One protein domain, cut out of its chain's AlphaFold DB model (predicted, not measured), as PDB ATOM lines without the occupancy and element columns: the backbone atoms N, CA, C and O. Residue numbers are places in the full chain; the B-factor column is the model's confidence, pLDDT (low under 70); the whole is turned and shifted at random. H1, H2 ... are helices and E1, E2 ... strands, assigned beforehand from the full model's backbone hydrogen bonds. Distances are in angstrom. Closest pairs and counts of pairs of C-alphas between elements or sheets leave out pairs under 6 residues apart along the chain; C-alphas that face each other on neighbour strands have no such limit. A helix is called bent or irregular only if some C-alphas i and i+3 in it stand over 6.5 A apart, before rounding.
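What this domain is: This is residues 3 to 146 of the 425 residues of the protein "Helicase_C_3 domain-containing protein" of Plantibacter sp. PA-3-X8 (UniProt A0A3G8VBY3). This is a body of helices in which H4 runs through the middle and the helical hairpin of H8 and H9 packs on one side of it. H2 crosses H7 with its residues 20 to 24 and meets H4 with its last residues, 24 to 27; H1 and the small strand hairpin E1 E2 lie at one end of the body, while H5 and the helical hairpin of H6 and H7 make the other end, where residues 95 to 100 stick out. The printed part has 144 residues, with nine named helices and two named strands in the order H1 H2 E1 E2 H3 H4 H5 H6 H7 H8 H9; the sheet E1 - E2 is antiparallel and the class is mostly helix. The whole is compact, with a radius of gyration of the C-alphas of 15.7 A and spans of 40 by 37 by 26 A.

How they stand to each other: H1, residues 3 to 10, touches H2, residues 15 to 27, through residues 15 to 19 of H2 alone; the closest C-alphas are those of Ala 8 and Pro 15, 5.3 A apart, and the lines stand only just about perpendicular, at 71 degrees. E1, residues 31 to 34, and E2, residues 37 to 40, form an antiparallel hairpin at 146 degrees, with N 32 and O 39 at 2.9 A and N 37 and O 34 at 3.1 A, within hydrogen-bond range. The closest C-alphas of H2 and E1 are those of Ala 25 and Thr 31, 6.2 A apart. H3, residues 42 to 48, is close to but not clearly touching H4, residues 52 to 66, with the C-alphas of Trp 47 and Arg 55 closest at 6.1 A. H4 is the hub, touching four helices. With residues 24 to 27 alone, H2 touches it about perpendicular, at 81 degrees, closest at the C-alphas of Ala 27 and Ala 62, 5.7 A. H5, residues 69 to 81, is near H4 and irregular: C-alphas 70 and 73 are 7.6 A apart. H6, residues 86 to 93, and H7, residues 99 to 114, form a helical hairpin at a shallow tilt of 32 degrees, only just short of steep; the C-alphas of Val 87 and Val 102 are closest at 6.1 A. H7 only just touches H4, with 3 pairs of C-alphas within 8 A, closest Trp 63 and Val 111 at 7.3 A. H7 touches H2 about perpendicular, at 87 degrees, closest at the C-alphas of Leu 20 and Val 111, 6.2 A. H8, residues 125 to 131, touches H5, closest at the C-alphas of Leu 76 and Val 131, 5.7 A, and only just touches H4, with 3 pairs of C-alphas within 8 A, closest Ala 60 and Leu 130 at 7.6 A. H9, residues 135 to 145, forms a helical hairpin with H8 at 16 degrees, the C-alphas of Phe 126 and Ala 138 being closest at 4.5 A. H9 touches H4 at a steep tilt of 40 degrees, opposite ways, closest at the C-alphas of Ala 53 and Ala 139, 5.4 A. Every O i to N i+4 pair is within hydrogen-bond range in H1, H2, H3, H4, H6 and H8; the counts are 7 of 9 in H5, 11 of 12 in H7 and 6 of 7 in H9.

Where its parts are: H1 begins at C-alpha 3, (33.617, -39.301, 20.099). From first to last C-alpha, H2 is 18.3 A long, H4 21.2 A, H5 19.1 A, H7 22.1 A and H9 15.6 A. H4 begins at C-alpha 52, (16.776, -35.867, 39.255), and H9 ends at C-alpha 145, (16.316, -26.750, 46.296).

The domain as a whole: The two C-alphas farthest apart are those of Ala 49 and Leu 96, 45.5 A. The printed part has no cut and no long link; the link from H7 to H8, 10 residues, is short and the others are tight. The mean pLDDT of the printed part is 85.8, and residues 34 to 36, 83 to 84 and 97 to 103 are under 70.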
ATOM      1  N   ASP A   3      34.876 -39.259  19.354       72.00
ATOM      2  CA  ASP A   3      33.617 -39.301  20.099       72.00
ATOM      3  C   ASP A   3      33.486 -38.193  21.148       72.00
ATOM      4  O   ASP A   3      32.392 -37.668  21.325       72.00
ATOM      5  N   LEU A   4      34.585 -37.750  21.768       79.56
ATOM      6  CA  LEU A   4      34.559 -36.686  22.778       79.56
ATOM      7  C   LEU A   4      34.078 -35.354  22.180       79.56
ATOM      8  O   LEU A   4      33.202 -34.701  22.736       79.56
ATOM      9  N   LYS A   5      34.592 -34.974  20.999       79.62
ATOM     10  CA  LYS A   5      34.164 -33.746  20.299       79.62
ATOM     11  C   LYS A   5      32.699 -33.814  19.872       79.62
ATOM     12  O   LYS A   5      31.985 -32.821  19.961       79.62
ATOM     13  N   ARG A   6      32.253 -34.990  19.420       81.81
ATOM     14  CA  ARG A   6      30.858 -35.231  19.037       81.81
ATOM     15  C   ARG A   6      29.922 -35.126  20.241       81.81
ATOM     16  O   ARG A   6      28.880 -34.491  20.133       81.81
ATOM     17  N   LEU A   7      30.297 -35.724  21.373       82.00
ATOM     18  CA  LEU A   7      29.539 -35.648  22.622       82.00
ATOM     19  C   LEU A   7      29.505 -34.221  23.175       82.00
ATOM     20  O   LEU A   7      28.437 -33.760  23.553       82.00
ATOM     21  N   ALA A   8      30.628 -33.501  23.140       84.31
ATOM     22  CA  ALA A   8      30.709 -32.095  23.535       84.31
ATOM     23  C   ALA A   8      29.758 -31.215  22.714       84.31
ATOM     24  O   ALA A   8      28.961 -30.473  23.283       84.31
ATOM     25  N   ALA A   9      29.757 -31.378  21.386       80.06
ATOM     26  CA  ALA A   9      28.818 -30.678  20.513       80.06
ATOM     27  C   ALA A   9      27.352 -31.040  20.823       80.06
ATOM     28  O   ALA A   9      26.518 -30.149  20.945       80.06
ATOM     29  N   ALA A  10      27.043 -32.329  21.002       77.56
ATOM     30  CA  ALA A  10      25.684 -32.795  21.289       77.56
ATOM     31  C   ALA A  10      25.163 -32.364  22.672       77.56
ATOM     32  O   ALA A  10      23.964 -32.180  22.856       77.56
ATOM     33  N   ALA A  11      26.054 -32.214  23.650       78.94
ATOM     34  CA  ALA A  11      25.732 -31.766  25.001       78.94
ATOM     35  C   ALA A  11      25.849 -30.243  25.176       78.94
ATOM     36  O   ALA A  11      25.698 -29.760  26.298       78.94
ATOM     37  N   ALA A  12      26.163 -29.499  24.106       80.62
ATOM     38  CA  ALA A  12      26.475 -28.069  24.149       80.62
ATOM     39  C   ALA A  12      27.468 -27.708  25.280       80.62
ATOM     40  O   ALA A  12      27.289 -26.724  25.991       80.62
ATOM     41  N   SER A  13      28.489 -28.550  25.469       85.62
ATOM     42  CA  SER A  13      29.465 -28.485  26.566       85.62
ATOM     43  C   SER A  13      30.898 -28.535  26.029       85.62
ATOM     44  O   SER A  13      31.116 -28.773  24.837       85.62
ATOM     45  N   THR A  14      31.900 -28.314  26.883       88.06
ATOM     46  CA  THR A  14      33.309 -28.410  26.467       88.06
ATOM     47  C   THR A  14      33.813 -29.860  26.483       88.06
ATOM     48  O   THR A  14      33.302 -30.683  27.244       88.06
ATOM     49  N   PRO A  15      34.830 -30.203  25.667       87.00
ATOM     50  CA  PRO A  15      35.495 -31.506  25.729       87.00
ATOM     51  C   PRO A  15      35.931 -31.906  27.144       87.00
ATOM     52  O   PRO A  15      35.677 -33.037  27.548       87.00
ATOM     53  N   ASP A  16      36.497 -30.967  27.903       86.06
ATOM     54  CA  ASP A  16      37.008 -31.206  29.257       86.06
ATOM     55  C   ASP A  16      35.868 -31.516  30.243       86.06
ATOM     56  O   ASP A  16      35.955 -32.455  31.033       86.06
ATOM     57  N   GLN A  17      34.744 -30.792  30.153       86.19
ATOM     58  CA  GLN A  17      33.550 -31.085  30.955       86.19
ATOM     59  C   GLN A  17      32.951 -32.450  30.615       86.19
ATOM     60  O   GLN A  17      32.486 -33.161  31.504       86.19
ATOM     61  N   ILE A  18      32.966 -32.837  29.337       88.38
ATOM     62  CA  ILE A  18      32.512 -34.165  28.918       88.38
ATOM     63  C   ILE A  18      33.438 -35.258  29.431       88.38
ATOM     64  O   ILE A  18      32.952 -36.311  29.828       88.38
ATOM     65  N   GLU A  19      34.747 -35.030  29.459       88.06
ATOM     66  CA  GLU A  19      35.697 -35.987  30.020       88.06
ATOM     67  C   GLU A  19      35.457 -36.207  31.521       88.06
ATOM     68  O   GLU A  19      35.362 -37.353  31.962       88.06
ATOM     69  N   LEU A  20      35.233 -35.130  32.281       88.19
ATOM     70  CA  LEU A  20      34.847 -35.200  33.696       88.19
ATOM     71  C   LEU A  20      33.494 -35.897  33.899       88.19
ATOM     72  O   LEU A  20      33.352 -36.750  34.770       88.19
ATOM     73  N   ALA A  21      32.492 -35.583  33.075       90.19
ATOM     74  CA  ALA A  21      31.186 -36.231  33.151       90.19
ATOM     75  C   ALA A  21      31.272 -37.734  32.825       90.19
ATOM     76  O   ALA A  21      30.601 -38.553  33.454       90.19
ATOM     77  N   LEU A  22      32.106 -38.115  31.855       88.88
ATOM     78  CA  LEU A  22      32.327 -39.511  31.485       88.88
ATOM     79  C   LEU A  22      33.106 -40.276  32.554       88.88
ATOM     80  O   LEU A  22      32.807 -41.451  32.765       88.88
ATOM     81  N   SER A  23      34.061 -39.638  33.237       87.94
ATOM     82  CA  SER A  23      34.816 -40.284  34.315       87.94
ATOM     83  C   SER A  23      33.897 -40.656  35.481       87.94
ATOM     84  O   SER A  23      33.888 -41.813  35.903       87.94
ATOM     85  N   VAL A  24      33.035 -39.735  35.927       91.50
ATOM     86  CA  VAL A  24      32.060 -40.018  36.994       91.50
ATOM     87  C   VAL A  24      30.953 -40.968  36.531       91.50
ATOM     88  O   VAL A  24      30.547 -41.843  37.291       91.50
ATOM     89  N   ALA A  25      30.500 -40.875  35.278       92.31
ATOM     90  CA  ALA A  25      29.522 -41.817  34.731       92.31
ATOM     91  C   ALA A  25      30.082 -43.246  34.663       92.31
ATOM     92  O   ALA A  25      29.368 -44.201  34.973       92.31
ATOM     93  N   SER A  26      31.361 -43.396  34.305       90.31
ATOM     94  CA  SER A  26      32.049 -44.687  34.304       90.31
ATOM     95  C   SER A  26      32.236 -45.222  35.725       90.31
ATOM     96  O   SER A  26      31.892 -46.374  35.977       90.31
ATOM     97  N   ALA A  27      32.669 -44.382  36.673       89.81
ATOM     98  CA  ALA A  27      32.766 -44.753  38.088       89.81
ATOM     99  C   ALA A  27      31.409 -45.173  38.678       89.81
ATOM    100  O   ALA A  27      31.330 -46.091  39.488       89.81
ATOM    101  N   ALA A  28      30.322 -44.545  38.223       94.00
ATOM    102  CA  ALA A  28      28.961 -44.901  38.599       94.00
ATOM    103  C   ALA A  28      28.429 -46.151  37.878       94.00
ATOM    104  O   ALA A  28      27.309 -46.565  38.169       94.00
ATOM    105  N   GLY A  29      29.178 -46.750  36.946       92.38
ATOM    106  CA  GLY A  29      28.746 -47.912  36.163       92.38
ATOM    107  C   GLY A  29      27.624 -47.605  35.165       92.38
ATOM    108  O   GLY A  29      26.849 -48.496  34.822       92.38
ATOM    109  N   LEU A  30      27.481 -46.345  34.740       92.56
ATOM    110  CA  LEU A  30      26.474 -45.906  33.762       92.56
ATOM    111  C   LEU A  30      26.919 -46.143  32.319       92.56
ATOM    112  O   LEU A  30      26.096 -46.108  31.402       92.56
ATOM    113  N   THR A  31      28.218 -46.340  32.111       90.44
ATOM    114  CA  THR A  31      28.795 -46.531  30.789       90.44
ATOM    115  C   THR A  31      29.675 -47.766  30.711       90.44
ATOM    116  O   THR A  31      30.430 -48.069  31.631       90.44
ATOM    117  N   ASP A  32      29.612 -48.430  29.559       82.81
ATOM    118  CA  ASP A  32      30.494 -49.526  29.177       82.81
ATOM    119  C   ASP A  32      31.433 -49.065  28.056       82.81
ATOM    120  O   ASP A  32      31.000 -48.470  27.060       82.81
ATOM    121  N   ALA A  33      32.726 -49.362  28.191       74.50
ATOM    122  CA  ALA A  33      33.710 -49.141  27.137       74.50
ATOM    123  C   ALA A  33      33.824 -50.394  26.257       74.50
ATOM    124  O   ALA A  33      34.222 -51.463  26.718       74.50
ATOM    125  N   ILE A  34      33.494 -50.266  24.970       62.06
ATOM    126  CA  ILE A  34      33.623 -51.341  23.981       62.06
ATOM    127  C   ILE A  34      34.567 -50.869  22.872       62.06
ATOM    128  O   ILE A  34      34.172 -50.154  21.947       62.06
ATOM    129  N   GLY A  35      35.841 -51.258  22.976       66.69
ATOM    130  CA  GLY A  35      36.895 -50.744  22.102       66.69
ATOM    131  C   GLY A  35      37.070 -49.237  22.300       66.69
ATOM    132  O   GLY A  35      37.324 -48.786  23.411       66.69
ATOM    133  N   SER A  36      36.915 -48.449  21.233       64.06
ATOM    134  CA  SER A  36      36.941 -46.981  21.308       64.06
ATOM    135  C   SER A  36      35.566 -46.340  21.528       64.06
ATOM    136  O   SER A  36      35.490 -45.116  21.593       64.06
ATOM    137  N   ALA A  37      34.487 -47.129  21.580       70.25
ATOM    138  CA  ALA A  37      33.123 -46.626  21.697       70.25
ATOM    139  C   ALA A  37      32.621 -46.710  23.142       70.25
ATOM    140  O   ALA A  37      32.780 -47.729  23.811       70.25
ATOM    141  N   ILE A  38      31.948 -45.651  23.586       77.88
ATOM    142  CA  ILE A  38      31.272 -45.594  24.884       77.88
ATOM    143  C   ILE A  38      29.799 -45.921  24.670       77.88
ATOM    144  O   ILE A  38      29.160 -45.381  23.759       77.88
ATOM    145  N   ARG A  39      29.253 -46.809  25.498       82.44
ATOM    146  CA  ARG A  39      27.833 -47.162  25.489       82.44
ATOM    147  C   ARG A  39      27.204 -46.921  26.835       82.44
ATOM    148  O   ARG A  39      27.886 -46.919  27.846       82.44
ATOM    149  N   LEU A  40      25.894 -46.736  26.804       85.38
ATOM    150  CA  LEU A  40      25.069 -46.788  27.994       85.38
ATOM    151  C   LEU A  40      24.995 -48.248  28.460       85.38
ATOM    152  O   LEU A  40      24.761 -49.129  27.629       85.38
ATOM    153  N   SER A  41      25.239 -48.482  29.745       89.25
ATOM    154  CA  SER A  41      25.004 -49.785  30.373       89.25
ATOM    155  C   SER A  41      23.507 -49.961  30.664       89.25
ATOM    156  O   SER A  41      22.766 -48.979  30.705       89.25
ATOM    157  N   GLU A  42      23.045 -51.185  30.935       86.88
ATOM    158  CA  GLU A  42      21.667 -51.449  31.420       86.88
ATOM    159  C   GLU A  42      21.336 -50.592  32.652       86.88
ATOM    160  O   GLU A  42      20.271 -50.004  32.829       86.88
ATOM    161  N   VAL A  43      22.349 -50.459  33.487       90.19
ATOM    162  CA  VAL A  43      22.337 -49.686  34.705       90.19
ATOM    163  C   VAL A  43      22.293 -48.171  34.423       90.19
ATOM    164  O   VAL A  43      21.726 -47.411  35.212       90.19
ATOM    165  N   GLY A  44      22.871 -47.720  33.309       90.62
ATOM    166  CA  GLY A  44      22.733 -46.367  32.777       90.62
ATOM    167  C   GLY A  44      21.354 -46.095  32.168       90.62
ATOM    168  O   GLY A  44      20.833 -44.994  32.325       90.62
ATOM    169  N   GLU A  45      20.736 -47.088  31.525       87.69
ATOM    170  CA  GLU A  45      19.360 -46.998  31.014       87.69
ATOM    171  C   GLU A  45      18.364 -46.793  32.155       87.69
ATOM    172  O   GLU A  45      17.584 -45.842  32.120       87.69
ATOM    173  N   ALA A  46      18.462 -47.601  33.214       89.06
ATOM    174  CA  ALA A  46      17.641 -47.431  34.411       89.06
ATOM    175  C   ALA A  46      17.849 -46.053  35.068       89.06
ATOM    176  O   ALA A  46      16.884 -45.406  35.467       89.06
ATOM    177  N   TRP A  47      19.096 -45.568  35.125       93.62
ATOM    178  CA  TRP A  47      19.425 -44.250  35.681       93.62
ATOM    179  C   TRP A  47      18.781 -43.094  34.909       93.62
ATOM    180  O   TRP A  47      18.371 -42.109  35.519       93.62
ATOM    181  N   LEU A  48      18.649 -43.189  33.581       89.12
ATOM    182  CA  LEU A  48      17.965 -42.155  32.796       89.12
ATOM    183  C   LEU A  48      16.477 -42.031  33.147       89.12
ATOM    184  O   LEU A  48      15.931 -40.938  33.014       89.12
ATOM    185  N   ALA A  49      15.855 -43.118  33.611       87.94
ATOM    186  CA  ALA A  49      14.459 -43.162  34.034       87.94
ATOM    187  C   ALA A  49      14.246 -42.778  35.515       87.94
ATOM    188  O   ALA A  49      13.107 -42.748  35.977       87.94
ATOM    189  N   SER A  50      15.311 -42.468  36.261       91.12
ATOM    190  CA  SER A  50      15.245 -42.069  37.674       91.12
ATOM    191  C   SER A  50      15.019 -40.564  37.858       91.12
ATOM    192  O   SER A  50      15.411 -39.748  37.015       91.12
ATOM    193  N   ALA A  51      14.448 -40.179  39.003       88.00
ATOM    194  CA  ALA A  51      14.238 -38.773  39.353       88.00
ATOM    195  C   ALA A  51      15.570 -38.006  39.443       88.00
ATOM    196  O   ALA A  51      16.635 -38.582  39.681       88.00
ATOM    197  N   THR A  52      15.543 -36.680  39.286       89.25
ATOM    198  CA  THR A  52      16.776 -35.867  39.255       89.25
ATOM    199  C   THR A  52      17.645 -36.026  40.509       89.25
ATOM    200  O   THR A  52      18.865 -36.161  40.394       89.25
ATOM    201  N   ALA A  53      17.035 -36.097  41.693       91.44
ATOM    202  CA  ALA A  53      17.757 -36.296  42.949       91.44
ATOM    203  C   ALA A  53      18.409 -37.686  43.054       91.44
ATOM    204  O   ALA A  53      19.540 -37.799  43.520       91.44
ATOM    205  N   GLU A  54      17.741 -38.735  42.570       92.75
ATOM    206  CA  GLU A  54      18.290 -40.099  42.528       92.75
ATOM    207  C   GLU A  54      19.450 -40.195  41.535       92.75
ATOM    208  O   GLU A  54      20.484 -40.811  41.817       92.75
ATOM    209  N   ARG A  55      19.311 -39.524  40.384       94.12
ATOM    210  CA  ARG A  55      20.376 -39.439  39.387       94.12
ATOM    211  C   ARG A  55      21.627 -38.791  39.964       94.12
ATOM    212  O   ARG A  55      22.722 -39.325  39.774       94.12
ATOM    213  N   TRP A  56      21.453 -37.678  40.676       95.56
ATOM    214  CA  TRP A  56      22.533 -36.993  41.377       95.56
ATOM    215  C   TRP A  56      23.142 -37.866  42.472       95.56
ATOM    216  O   TRP A  56      24.356 -38.050  42.479       95.56
ATOM    217  N   LEU A  57      22.315 -38.461  43.340       96.31
ATOM    218  CA  LEU A  57      22.757 -39.299  44.459       96.31
ATOM    219  C   LEU A  57      23.709 -40.391  43.988       96.31
ATOM    220  O   LEU A  57      24.747 -40.640  44.601       96.31
ATOM    221  N   ARG A  58      23.378 -41.017  42.863       96.38
ATOM    222  CA  ARG A  58      24.199 -42.063  42.283       96.38
ATOM    223  C   ARG A  58      25.569 -41.570  41.821       96.38
ATOM    224  O   ARG A  58      26.572 -42.207  42.133       96.38
ATOM    225  N   LEU A  59      25.613 -40.455  41.091       96.81
ATOM    226  CA  LEU A  59      26.869 -39.852  40.639       96.81
ATOM    227  C   LEU A  59      27.716 -39.381  41.827       96.81
ATOM    228  O   LEU A  59      28.918 -39.619  41.863       96.81
ATOM    229  N   ALA A  60      27.079 -38.766  42.820       96.00
ATOM    230  CA  ALA A  60      27.721 -38.245  44.017       96.00
ATOM    231  C   ALA A  60      28.289 -39.363  44.909       96.00
ATOM    232  O   ALA A  60      29.410 -39.259  45.405       96.00
ATOM    233  N   THR A  61      27.558 -40.470  45.052       95.19
ATOM    234  CA  THR A  61      28.041 -41.666  45.762       95.19
ATOM    235  C   THR A  61      29.219 -42.292  45.021       95.19
ATOM    236  O   THR A  61      30.252 -42.552  45.628       95.19
ATOM    237  N   ALA A  62      29.115 -42.444  43.697       94.31
ATOM    238  CA  ALA A  62      30.198 -42.978  42.880       94.31
ATOM    239  C   ALA A  62      31.461 -42.108  42.922       94.31
ATOM    240  O   ALA A  62      32.563 -42.641  42.996       94.31
ATOM    241  N   TRP A  63      31.316 -40.780  42.922       93.19
ATOM    242  CA  TRP A  63      32.430 -39.854  43.126       93.19
ATOM    243  C   TRP A  63      33.117 -40.099  44.473       93.19
ATOM    244  O   TRP A  63      34.328 -40.307  44.510       93.19
ATOM    245  N   ARG A  64      32.347 -40.147  45.569       92.00
ATOM    246  CA  ARG A  64      32.880 -40.391  46.918       92.00
ATOM    247  C   ARG A  64      33.590 -41.743  47.006       92.00
ATOM    248  O   ARG A  64      34.645 -41.846  47.632       92.00
ATOM    249  N   ASP A  65      33.029 -42.763  46.364       90.31
ATOM    250  CA  ASP A  65      33.573 -44.117  46.362       90.31
ATOM    251  C   ASP A  65      34.768 -44.310  45.429       90.31
ATOM    252  O   ASP A  65      35.599 -45.181  45.689       90.31
ATOM    253  N   ALA A  66      34.911 -43.465  44.408       88.75
ATOM    254  CA  ALA A  66      36.082 -43.438  43.543       88.75
ATOM    255  C   ALA A  66      37.322 -42.855  44.241       88.75
ATOM    256  O   ALA A  66      38.443 -43.112  43.799       88.75
ATOM    257  N   ILE A  67      37.155 -42.105  45.341       87.25
ATOM    258  CA  ILE A  67      38.289 -41.582  46.109       87.25
ATOM    259  C   ILE A  67      39.054 -42.760  46.746       87.25
ATOM    260  O   ILE A  67      38.454 -43.525  47.523       87.25
ATOM    261  N   PRO A  68      40.373 -42.905  46.485       83.25
ATOM    262  CA  PRO A  68      41.169 -44.001  47.030       83.25
ATOM    263  C   PRO A  68      41.090 -44.050  48.556       83.25
ATOM    264  O   PRO A  68      41.224 -43.025  49.227       83.25
ATOM    265  N   ALA A  69      40.886 -45.244  49.117       83.81
ATOM    266  CA  ALA A  69      40.665 -45.432  50.553       83.81
ATOM    267  C   ALA A  69      41.800 -44.851  51.418       83.81
ATOM    268  O   ALA A  69      41.543 -44.333  52.503       83.81
ATOM    269  N   THR A  70      43.034 -44.869  50.907       79.31
ATOM    270  CA  THR A  70      44.243 -44.332  51.552       79.31
ATOM    271  C   THR A  70      44.199 -42.825  51.806       79.31
ATOM    272  O   THR A  70      44.744 -42.357  52.806       79.31
ATOM    273  N   ILE A  71      43.535 -42.058  50.937       81.00
ATOM    274  CA  ILE A  71      43.435 -40.593  51.040       81.00
ATOM    275  C   ILE A  71      42.008 -40.102  51.304       81.00
ATOM    276  O   ILE A  71      41.825 -38.930  51.631       81.00
ATOM    277  N   ARG A  72      41.007 -40.989  51.225       86.88
ATOM    278  CA  ARG A  72      39.584 -40.657  51.360       86.88
ATOM    279  C   ARG A  72      39.274 -39.877  52.626       86.88
ATOM    280  O   ARG A  72      38.704 -38.801  52.529       86.88
ATOM    281  N   ASP A  73      39.661 -40.376  53.799       87.31
ATOM    282  CA  ASP A  73      39.323 -39.699  55.060       87.31
ATOM    283  C   ASP A  73      39.929 -38.290  55.152       87.31
ATOM    284  O   ASP A  73      39.284 -37.362  55.638       87.31
ATOM    285  N   ARG A  74      41.133 -38.093  54.603       86.31
ATOM    286  CA  ARG A  74      41.775 -36.773  54.551       86.31
ATOM    287  C   ARG A  74      41.024 -35.824  53.627       86.31
ATOM    288  O   ARG A  74      40.709 -34.714  54.045       86.31
ATOM    289  N   ILE A  75      40.691 -36.279  52.420       87.94
ATOM    290  CA  ILE A  75      39.931 -35.491  51.443       87.94
ATOM    291  C   ILE A  75      38.550 -35.126  52.000       87.94
ATOM    292  O   ILE A  75      38.164 -33.960  52.014       87.94
ATOM    293  N   LEU A  76      37.825 -36.101  52.548       90.31
ATOM    294  CA  LEU A  76      36.519 -35.864  53.161       90.31
ATOM    295  C   LEU A  76      36.624 -34.925  54.374       90.31
ATOM    296  O   LEU A  76      35.777 -34.058  54.556       90.31
ATOM    297  N   THR A  77      37.684 -35.022  55.178       89.00
ATOM    298  CA  THR A  77      37.931 -34.085  56.286       89.00
ATOM    299  C   THR A  77      38.234 -32.666  55.804       89.00
ATOM    300  O   THR A  77      37.801 -31.702  56.440       89.00
ATOM    301  N   ALA A  78      38.931 -32.512  54.677       87.88
ATOM    302  CA  ALA A  78      39.138 -31.214  54.048       87.88
ATOM    303  C   ALA A  78      37.794 -30.590  53.631       87.88
ATOM    304  O   ALA A  78      37.502 -29.466  54.044       87.88
ATOM    305  N   TYR A  79      36.918 -31.346  52.959       89.50
ATOM    306  CA  TYR A  79      35.570 -30.869  52.619       89.50
ATOM    307  C   TYR A  79      34.699 -30.586  53.855       89.50
ATOM    308  O   TYR A  79      34.015 -29.568  53.904       89.50
ATOM    309  N   ARG A  80      34.764 -31.400  54.921       88.81
ATOM    310  CA  ARG A  80      34.036 -31.118  56.181       88.81
ATOM    311  C   ARG A  80      34.382 -29.751  56.768       88.81
ATOM    312  O   ARG A  80      33.508 -29.065  57.298       88.81
ATOM    313  N   ARG A  81      35.658 -29.364  56.691       85.19
ATOM    314  CA  ARG A  81      36.145 -28.061  57.169       85.19
ATOM    315  C   ARG A  81      35.843 -26.916  56.199       85.19
ATOM    316  O   ARG A  81      35.999 -25.767  56.597       85.19
ATOM    317  N   GLY A  82      35.414 -27.220  54.972       76.50
ATOM    318  CA  GLY A  82      35.237 -26.246  53.897       76.50
ATOM    319  C   GLY A  82      36.566 -25.776  53.304       76.50
ATOM    320  O   GLY A  82      36.719 -24.587  53.050       76.50
ATOM    321  N   SER A  83      37.547 -26.681  53.173       67.69
ATOM    322  CA  SER A  83      38.863 -26.365  52.598       67.69
ATOM    323  C   SER A  83      38.736 -25.865  51.154       67.69
ATOM    324  O   SER A  83      37.968 -26.427  50.376       67.69
ATOM    325  N   VAL A  84      39.507 -24.821  50.832       61.28
ATOM    326  CA  VAL A  84      39.410 -24.028  49.591       61.28
ATOM    327  C   VAL A  84      40.404 -24.496  48.516       61.28
ATOM    328  O   VAL A  84      40.223 -24.182  47.345       61.28
ATOM    329  N   ASP A  85      41.421 -25.286  48.889       76.62
ATOM    330  CA  ASP A  85      42.413 -25.845  47.959       76.62
ATOM    331  C   ASP A  85      42.924 -27.216  48.449       76.62
ATOM    332  O   ASP A  85      43.818 -27.326  49.296       76.62
ATOM    333  N   LEU A  86      42.326 -28.293  47.931       78.56
ATOM    334  CA  LEU A  86      42.692 -29.664  48.298       78.56
ATOM    335  C   LEU A  86      44.097 -30.038  47.803       78.56
ATOM    336  O   LEU A  86      44.779 -30.858  48.423       78.56
ATOM    337  N   VAL A  87      44.534 -29.441  46.691       78.50
ATOM    338  CA  VAL A  87      45.849 -29.690  46.099       78.50
ATOM    339  C   VAL A  87      46.938 -29.102  46.984       78.50
ATOM    340  O   VAL A  87      47.900 -29.808  47.296       78.50
ATOM    341  N   GLU A  88      46.781 -27.852  47.422       79.81
ATOM    342  CA  GLU A  88      47.702 -27.222  48.370       79.81
ATOM    343  C   GLU A  88      47.787 -28.050  49.658       79.81
ATOM    344  O   GLU A  88      48.883 -28.416  50.094       79.81
ATOM    345  N   GLU A  89      46.642 -28.448  50.218       80.81
ATOM    346  CA  GLU A  89      46.623 -29.213  51.459       80.81
ATOM    347  C   GLU A  89      47.327 -30.573  51.312       80.81
ATOM    348  O   GLU A  89      48.177 -30.931  52.132       80.81
ATOM    349  N   LEU A  90      47.028 -31.338  50.259       77.62
ATOM    350  CA  LEU A  90      47.678 -32.630  50.039       77.62
ATOM    351  C   LEU A  90      49.166 -32.488  49.714       77.62
ATOM    352  O   LEU A  90      49.941 -33.331  50.161       77.62
ATOM    353  N   SER A  91      49.579 -31.428  49.014       79.38
ATOM    354  CA  SER A  91      50.996 -31.161  48.737       79.38
ATOM    355  C   SER A  91      51.805 -30.922  50.017       79.38
ATOM    356  O   SER A  91      52.950 -31.360  50.118       79.38
ATOM    357  N   TRP A  92      51.190 -30.321  51.043       81.38
ATOM    358  CA  TRP A  92      51.802 -30.162  52.360       81.38
ATOM    359  C   TRP A  92      51.986 -31.501  53.087       81.38
ATOM    360  O   TRP A  92      53.022 -31.754  53.703       81.38
ATOM    361  N   TRP A  93      50.985 -32.382  53.014       76.81
ATOM    362  CA  TRP A  93      51.031 -33.697  53.660       76.81
ATOM    363  C   TRP A  93      51.907 -34.713  52.929       76.81
ATOM    364  O   TRP A  93      52.463 -35.612  53.562       76.81
ATOM    365  N   TYR A  94      52.010 -34.577  51.611       77.75
ATOM    366  CA  TYR A  94      52.733 -35.479  50.729       77.75
ATOM    367  C   TYR A  94      53.714 -34.687  49.848       77.75
ATOM    368  O   TYR A  94      53.570 -34.673  48.629       77.75
ATOM    369  N   PRO A  95      54.755 -34.062  50.431       77.19
ATOM    370  CA  PRO A  95      55.660 -33.167  49.700       77.19
ATOM    371  C   PRO A  95      56.517 -33.874  48.638       77.19
ATOM    372  O   PRO A  95      57.086 -33.222  47.771       77.19
ATOM    373  N   LEU A  96      56.628 -35.206  48.715       77.81
ATOM    374  CA  LEU A  96      57.304 -36.050  47.720       77.81
ATOM    375  C   LEU A  96      56.334 -36.673  46.712       77.81
ATOM    376  O   LEU A  96      56.761 -37.386  45.807       77.81
ATOM    377  N   ALA A  97      55.030 -36.468  46.893       67.69
ATOM    378  CA  ALA A  97      54.059 -36.903  45.920       67.69
ATOM    379  C   ALA A  97      54.024 -35.876  44.789       67.69
ATOM    380  O   ALA A  97      53.403 -34.823  44.893       67.69
ATOM    381  N   GLU A  98      54.753 -36.193  43.726       68.12
ATOM    382  CA  GLU A  98      54.751 -35.442  42.475       68.12
ATOM    383  C   GLU A  98      53.364 -35.540  41.784       68.12
ATOM    384  O   GLU A  98      52.327 -35.789  42.413       68.12
ATOM    385  N   ASP A  99      53.313 -35.386  40.461       67.62
ATOM    386  CA  ASP A  99      52.068 -35.359  39.674       67.62
ATOM    387  C   ASP A  99      51.127 -36.558  39.912       67.62
ATOM    388  O   ASP A  99      49.913 -36.440  39.730       67.62
ATOM    389  N   ALA A 100      51.662 -37.693  40.372       63.72
ATOM    390  CA  ALA A 100      50.917 -38.921  40.638       63.72
ATOM    391  C   ALA A 100      49.809 -38.784  41.706       63.72
ATOM    392  O   ALA A 100      48.831 -39.525  41.638       63.72
ATOM    393  N   VAL A 101      49.922 -37.857  42.667       65.69
ATOM    394  CA  VAL A 101      48.859 -37.588  43.668       65.69
ATOM    395  C   VAL A 101      48.106 -36.299  43.351       65.69
ATOM    396  O   VAL A 101      46.896 -36.212  43.571       65.69
ATOM    397  N   VAL A 102      48.788 -35.314  42.768       67.38
ATOM    398  CA  VAL A 102      48.200 -34.011  42.434       67.38
ATOM    399  C   VAL A 102      47.147 -34.123  41.327       67.38
ATOM    400  O   VAL A 102      46.063 -33.551  41.454       67.38
ATOM    401  N   ALA A 103      47.418 -34.869  40.250       68.69
ATOM    402  CA  ALA A 103      46.489 -34.968  39.123       68.69
ATOM    403  C   ALA A 103      45.160 -35.677  39.479       68.69
ATOM    404  O   ALA A 103      44.106 -35.117  39.164       68.69
ATOM    405  N   PRO A 104      45.151 -36.827  40.187       72.81
ATOM    406  CA  PRO A 104      43.907 -37.435  40.665       72.81
ATOM    407  C   PRO A 104      43.114 -36.520  41.604       72.81
ATOM    408  O   PRO A 104      41.892 -36.468  41.513       72.81
ATOM    409  N   THR A 105      43.797 -35.757  42.461       77.19
ATOM    410  CA  THR A 105      43.154 -34.814  43.390       77.19
ATOM    411  C   THR A 105      42.411 -33.707  42.646       77.19
ATOM    412  O   THR A 105      41.244 -33.454  42.929       77.19
ATOM    413  N   ARG A 106      43.038 -33.104  41.626       80.12
ATOM    414  CA  ARG A 106      42.373 -32.099  40.776       80.12
ATOM    415  C   ARG A 106      41.135 -32.659  40.084       80.12
ATOM    416  O   ARG A 106      40.146 -31.951  39.943       80.12
ATOM    417  N   ALA A 107      41.184 -33.918  39.649       82.06
ATOM    418  CA  ALA A 107      40.026 -34.574  39.053       82.06
ATOM    419  C   ALA A 107      38.898 -34.783  40.080       82.06
ATOM    420  O   ALA A 107      37.734 -34.579  39.742       82.06
ATOM    421  N   VAL A 108      39.229 -35.135  41.329       87.38
ATOM    422  CA  VAL A 108      38.253 -35.245  42.427       87.38
ATOM    423  C   VAL A 108      37.564 -33.903  42.677       87.38
ATOM    424  O   VAL A 108      36.334 -33.880  42.690       87.38
ATOM    425  N   ASP A 109      38.316 -32.805  42.793       88.44
ATOM    426  CA  ASP A 109      37.748 -31.458  42.975       88.44
ATOM    427  C   ASP A 109      36.906 -31.019  41.777       88.44
ATOM    428  O   ASP A 109      35.794 -30.530  41.940       88.44
ATOM    429  N   ALA A 110      37.395 -31.237  40.554       88.75
ATOM    430  CA  ALA A 110      36.671 -30.843  39.350       88.75
ATOM    431  C   ALA A 110      35.323 -31.574  39.216       88.75
ATOM    432  O   ALA A 110      34.335 -30.979  38.782       88.75
ATOM    433  N   VAL A 111      35.255 -32.851  39.608       91.31
ATOM    434  CA  VAL A 111      33.987 -33.595  39.659       91.31
ATOM    435  C   VAL A 111      33.119 -33.134  40.836       91.31
ATOM    436  O   VAL A 111      31.902 -33.047  40.677       91.31
ATOM    437  N   ALA A 112      33.710 -32.804  41.989       92.50
ATOM    438  CA  ALA A 112      32.975 -32.262  43.132       92.50
ATOM    439  C   ALA A 112      32.265 -30.948  42.769       92.50
ATOM    440  O   ALA A 112      31.072 -30.800  43.045       92.50
ATOM    441  N   GLU A 113      32.966 -30.052  42.075       91.94
ATOM    442  CA  GLU A 113      32.434 -28.786  41.569       91.94
ATOM    443  C   GLU A 113      31.340 -29.024  40.517       91.94
ATOM    444  O   GLU A 113      30.257 -28.445  40.587       91.94
ATOM    445  N   LEU A 114      31.568 -29.954  39.578       91.31
ATOM    446  CA  LEU A 114      30.583 -30.324  38.554       91.31
ATOM    447  C   LEU A 114      29.266 -30.842  39.159       91.31
ATOM    448  O   LEU A 114      28.193 -30.607  38.604       91.31
ATOM    449  N   LEU A 115      29.340 -31.555  40.285       93.00
ATOM    450  CA  LEU A 115      28.181 -32.092  41.003       93.00
ATOM    451  C   LEU A 115      27.589 -31.112  42.031       93.00
ATOM    452  O   LEU A 115      26.600 -31.456  42.686       93.00
ATOM    453  N   GLY A 116      28.178 -29.923  42.200       93.19
ATOM    454  CA  GLY A 116      27.777 -28.936  43.207       93.19
ATOM    455  C   GLY A 116      28.061 -29.364  44.652       93.19
ATOM    456  O   GLY A 116      27.478 -28.816  45.589       93.19
ATOM    457  N   ILE A 117      28.916 -30.369  44.859       93.62
ATOM    458  CA  ILE A 117      29.395 -30.776  46.190       93.62
ATOM    459  C   ILE A 117      30.259 -29.655  46.770       93.62
ATOM    460  O   ILE A 117      30.142 -29.322  47.953       93.62
ATOM    461  N   THR A 118      31.061 -29.032  45.912       92.00
ATOM    462  CA  THR A 118      31.699 -27.741  46.147       92.00
ATOM    463  C   THR A 118      31.155 -26.695  45.182       92.00
ATOM    464  O   THR A 118      30.610 -27.038  44.133       92.00
ATOM    465  N   VAL A 119      31.247 -25.429  45.589       89.50
ATOM    466  CA  VAL A 119      31.004 -24.248  44.757       89.50
ATOM    467  C   VAL A 119      32.014 -23.181  45.163       89.50
ATOM    468  O   VAL A 119      32.063 -22.818  46.341       89.50
ATOM    469  N   ASP A 120      32.816 -22.689  44.219       85.69
ATOM    470  CA  ASP A 120      33.816 -21.627  44.439       85.69
ATOM    471  C   ASP A 120      34.749 -21.911  45.641       85.69
ATOM    472  O   ASP A 120      35.067 -21.033  46.447       85.69
ATOM    473  N   GLY A 121      35.164 -23.174  45.793       79.88
ATOM    474  CA  GLY A 121      36.049 -23.613  46.879       79.88
ATOM    475  C   GLY A 121      35.372 -23.764  48.248       79.88
ATOM    476  O   GLY A 121      36.051 -23.965  49.250       79.88
ATOM    477  N   ALA A 122      34.041 -23.691  48.326       87.00
ATOM    478  CA  ALA A 122      33.284 -23.961  49.546       87.00
ATOM    479  C   ALA A 122      32.408 -25.210  49.392       87.00
ATOM    480  O   ALA A 122      31.751 -25.411  48.376       87.00
ATOM    481  N   THR A 123      32.343 -26.050  50.426       91.94
ATOM    482  CA  THR A 123      31.465 -27.230  50.427       91.94
ATOM    483  C   THR A 123      30.006 -26.821  50.622       91.94
ATOM    484  O   THR A 123      29.664 -26.121  51.580       91.94
ATOM    485  N   SER A 124      29.128 -27.273  49.724       92.94
ATOM    486  CA  SER A 124      27.697 -26.972  49.776       92.94
ATOM    487  C   SER A 124      27.007 -27.679  50.950       92.94
ATOM    488  O   SER A 124      27.521 -28.643  51.522       92.94
ATOM    489  N   GLY A 125      25.808 -27.221  51.332       92.62
ATOM    490  CA  GLY A 125      25.063 -27.807  52.454       92.62
ATOM    491  C   GLY A 125      24.747 -29.297  52.259       92.62
ATOM    492  O   GLY A 125      24.976 -30.096  53.166       92.62
ATOM    493  N   PHE A 126      24.286 -29.678  51.063       94.12
ATOM    494  CA  PHE A 126      24.062 -31.083  50.706       94.12
ATOM    495  C   PHE A 126      25.379 -31.826  50.426       94.12
ATOM    496  O   PHE A 126      25.478 -33.013  50.728       94.12
ATOM    497  N   GLY A 127      26.418 -31.139  49.934       93.88
ATOM    498  CA  GLY A 127      27.764 -31.698  49.799       93.88
ATOM    499  C   GLY A 127      28.341 -32.139  51.145       93.88
ATOM    500  O   GLY A 127      28.886 -33.234  51.255       93.88
ATOM    501  N   ARG A 128      28.136 -31.352  52.207       93.38
ATOM    502  CA  ARG A 128      28.564 -31.719  53.562       93.38
ATOM    503  C   ARG A 128      27.839 -32.959  54.084       93.38
ATOM    504  O   ARG A 128      28.491 -33.847  54.616       93.38
ATOM    505  N   LEU A 129      26.526 -33.066  53.861       95.31
ATOM    506  CA  LEU A 129      25.760 -34.271  54.208       95.31
ATOM    507  C   LEU A 129      26.302 -35.517  53.493       95.31
ATOM    508  O   LEU A 129      26.462 -36.559  54.120       95.31
ATOM    509  N   LEU A 130      26.643 -35.408  52.206       94.44
ATOM    510  CA  LEU A 130      27.253 -36.503  51.449       94.44
ATOM    511  C   LEU A 130      28.620 -36.912  52.027       94.44
ATOM    512  O   LEU A 130      28.910 -38.101  52.166       94.44
ATOM    513  N   VAL A 131      29.459 -35.931  52.360       92.50
ATOM    514  CA  VAL A 131      30.787 -36.143  52.956       92.50
ATOM    515  C   VAL A 131      30.684 -36.818  54.332       92.50
ATOM    516  O   VAL A 131      31.513 -37.671  54.658       92.50
ATOM    517  N   ASP A 132      29.637 -36.496  55.094       92.19
ATOM    518  CA  ASP A 132      29.317 -37.064  56.409       92.19
ATOM    519  C   ASP A 132      28.578 -38.414  56.346       92.19
ATOM    520  O   ASP A 132      28.087 -38.888  57.365       92.19
ATOM    521  N   ASP A 133      28.531 -39.062  55.175       90.75
ATOM    522  CA  ASP A 133      27.867 -40.359  54.953       90.75
ATOM    523  C   ASP A 133      26.331 -40.335  55.082       90.75
ATOM    524  O   ASP A 133      25.682 -41.372  55.190       90.75
ATOM    525  N   HIS A 134      25.714 -39.155  54.995       95.50
ATOM    526  CA  HIS A 134      24.262 -38.966  54.995       95.50
ATOM    527  C   HIS A 134      23.730 -38.756  53.570       95.50
ATOM    528  O   HIS A 134      23.061 -37.770  53.260       95.50
ATOM    529  N   ALA A 135      24.050 -39.683  52.663       93.94
ATOM    530  CA  ALA A 135      23.788 -39.521  51.230       93.94
ATOM    531  C   ALA A 135      22.286 -39.374  50.893       93.94
ATOM    532  O   ALA A 135      21.915 -38.564  50.044       93.94
ATOM    533  N   ALA A 136      21.406 -40.097  51.595       93.31
ATOM    534  CA  ALA A 136      19.957 -39.970  51.419       93.31
ATOM    535  C   ALA A 136      19.443 -38.573  51.822       93.31
ATOM    536  O   ALA A 136      18.686 -37.950  51.074       93.31
ATOM    537  N   ASP A 137      19.913 -38.045  52.955       96.44
ATOM    538  CA  ASP A 137      19.561 -36.700  53.421       96.44
ATOM    539  C   ASP A 137      20.133 -35.621  52.494       96.44
ATOM    540  O   ASP A 137      19.474 -34.613  52.231       96.44
ATOM    541  N   ALA A 138      21.331 -35.846  51.942       96.19
ATOM    542  CA  ALA A 138      21.930 -34.985  50.927       96.19
ATOM    543  C   ALA A 138      21.039 -34.893  49.680       96.19
ATOM    544  O   ALA A 138      20.725 -33.792  49.229       96.19
ATOM    545  N   ALA A 139      20.572 -36.036  49.167       95.56
ATOM    546  CA  ALA A 139      19.683 -36.086  48.009       95.56
ATOM    547  C   ALA A 139      18.332 -35.409  48.289       95.56
ATOM    548  O   ALA A 139      17.858 -34.636  47.459       95.56
ATOM    549  N   SER A 140      17.738 -35.634  49.467       94.94
ATOM    550  CA  SER A 140      16.496 -34.961  49.875       94.94
ATOM    551  C   SER A 140      16.679 -33.445  50.012       94.94
ATOM    552  O   SER A 140      15.816 -32.671  49.597       94.94
ATOM    553  N   THR A 141      17.809 -33.010  50.574       95.69
ATOM    554  CA  THR A 141      18.148 -31.588  50.717       95.69
ATOM    555  C   THR A 141      18.307 -30.939  49.347       95.69
ATOM    556  O   THR A 141      17.696 -29.901  49.100       95.69
ATOM    557  N   LEU A 142      19.046 -31.575  48.431       94.31
ATOM    558  CA  LEU A 142      19.179 -31.114  47.050       94.31
ATOM    559  C   LEU A 142      17.813 -31.034  46.358       94.31
ATOM    560  O   LEU A 142      17.494 -30.014  45.758       94.31
ATOM    561  N   ALA A 143      16.992 -32.083  46.469       92.25
ATOM    562  CA  ALA A 143      15.670 -32.134  45.848       92.25
ATOM    563  C   ALA A 143      14.790 -30.944  46.259       92.25
ATOM    564  O   ALA A 143      14.111 -30.369  45.416       92.25
ATOM    565  N   SER A 144      14.850 -30.532  47.532       92.94
ATOM    566  CA  SER A 144      14.095 -29.379  48.046       92.94
ATOM    567  C   SER A 144      14.539 -28.024  47.477       92.94
ATOM    568  O   SER A 144      13.794 -27.049  47.562       92.94
ATOM    569  N   MET A 145      15.746 -27.956  46.904       91.44
ATOM    570  CA  MET A 145      16.316 -26.750  46.296       91.44
ATOM    571  C   MET A 145      16.079 -26.687  44.782       91.44
ATOM    572  O   MET A 145      16.271 -25.632  44.177       91.44
ATOM    573  N   LEU A 146      15.693 -27.803  44.157       87.62
ATOM    574  CA  LEU A 146      15.443 -27.869  42.723       87.62
ATOM    575  C   LEU A 146      14.019 -27.391  42.390       87.62
ATOM    576  O   LEU A 146      13.095 -27.588  43.181       87.62
TER     577      LEU A 146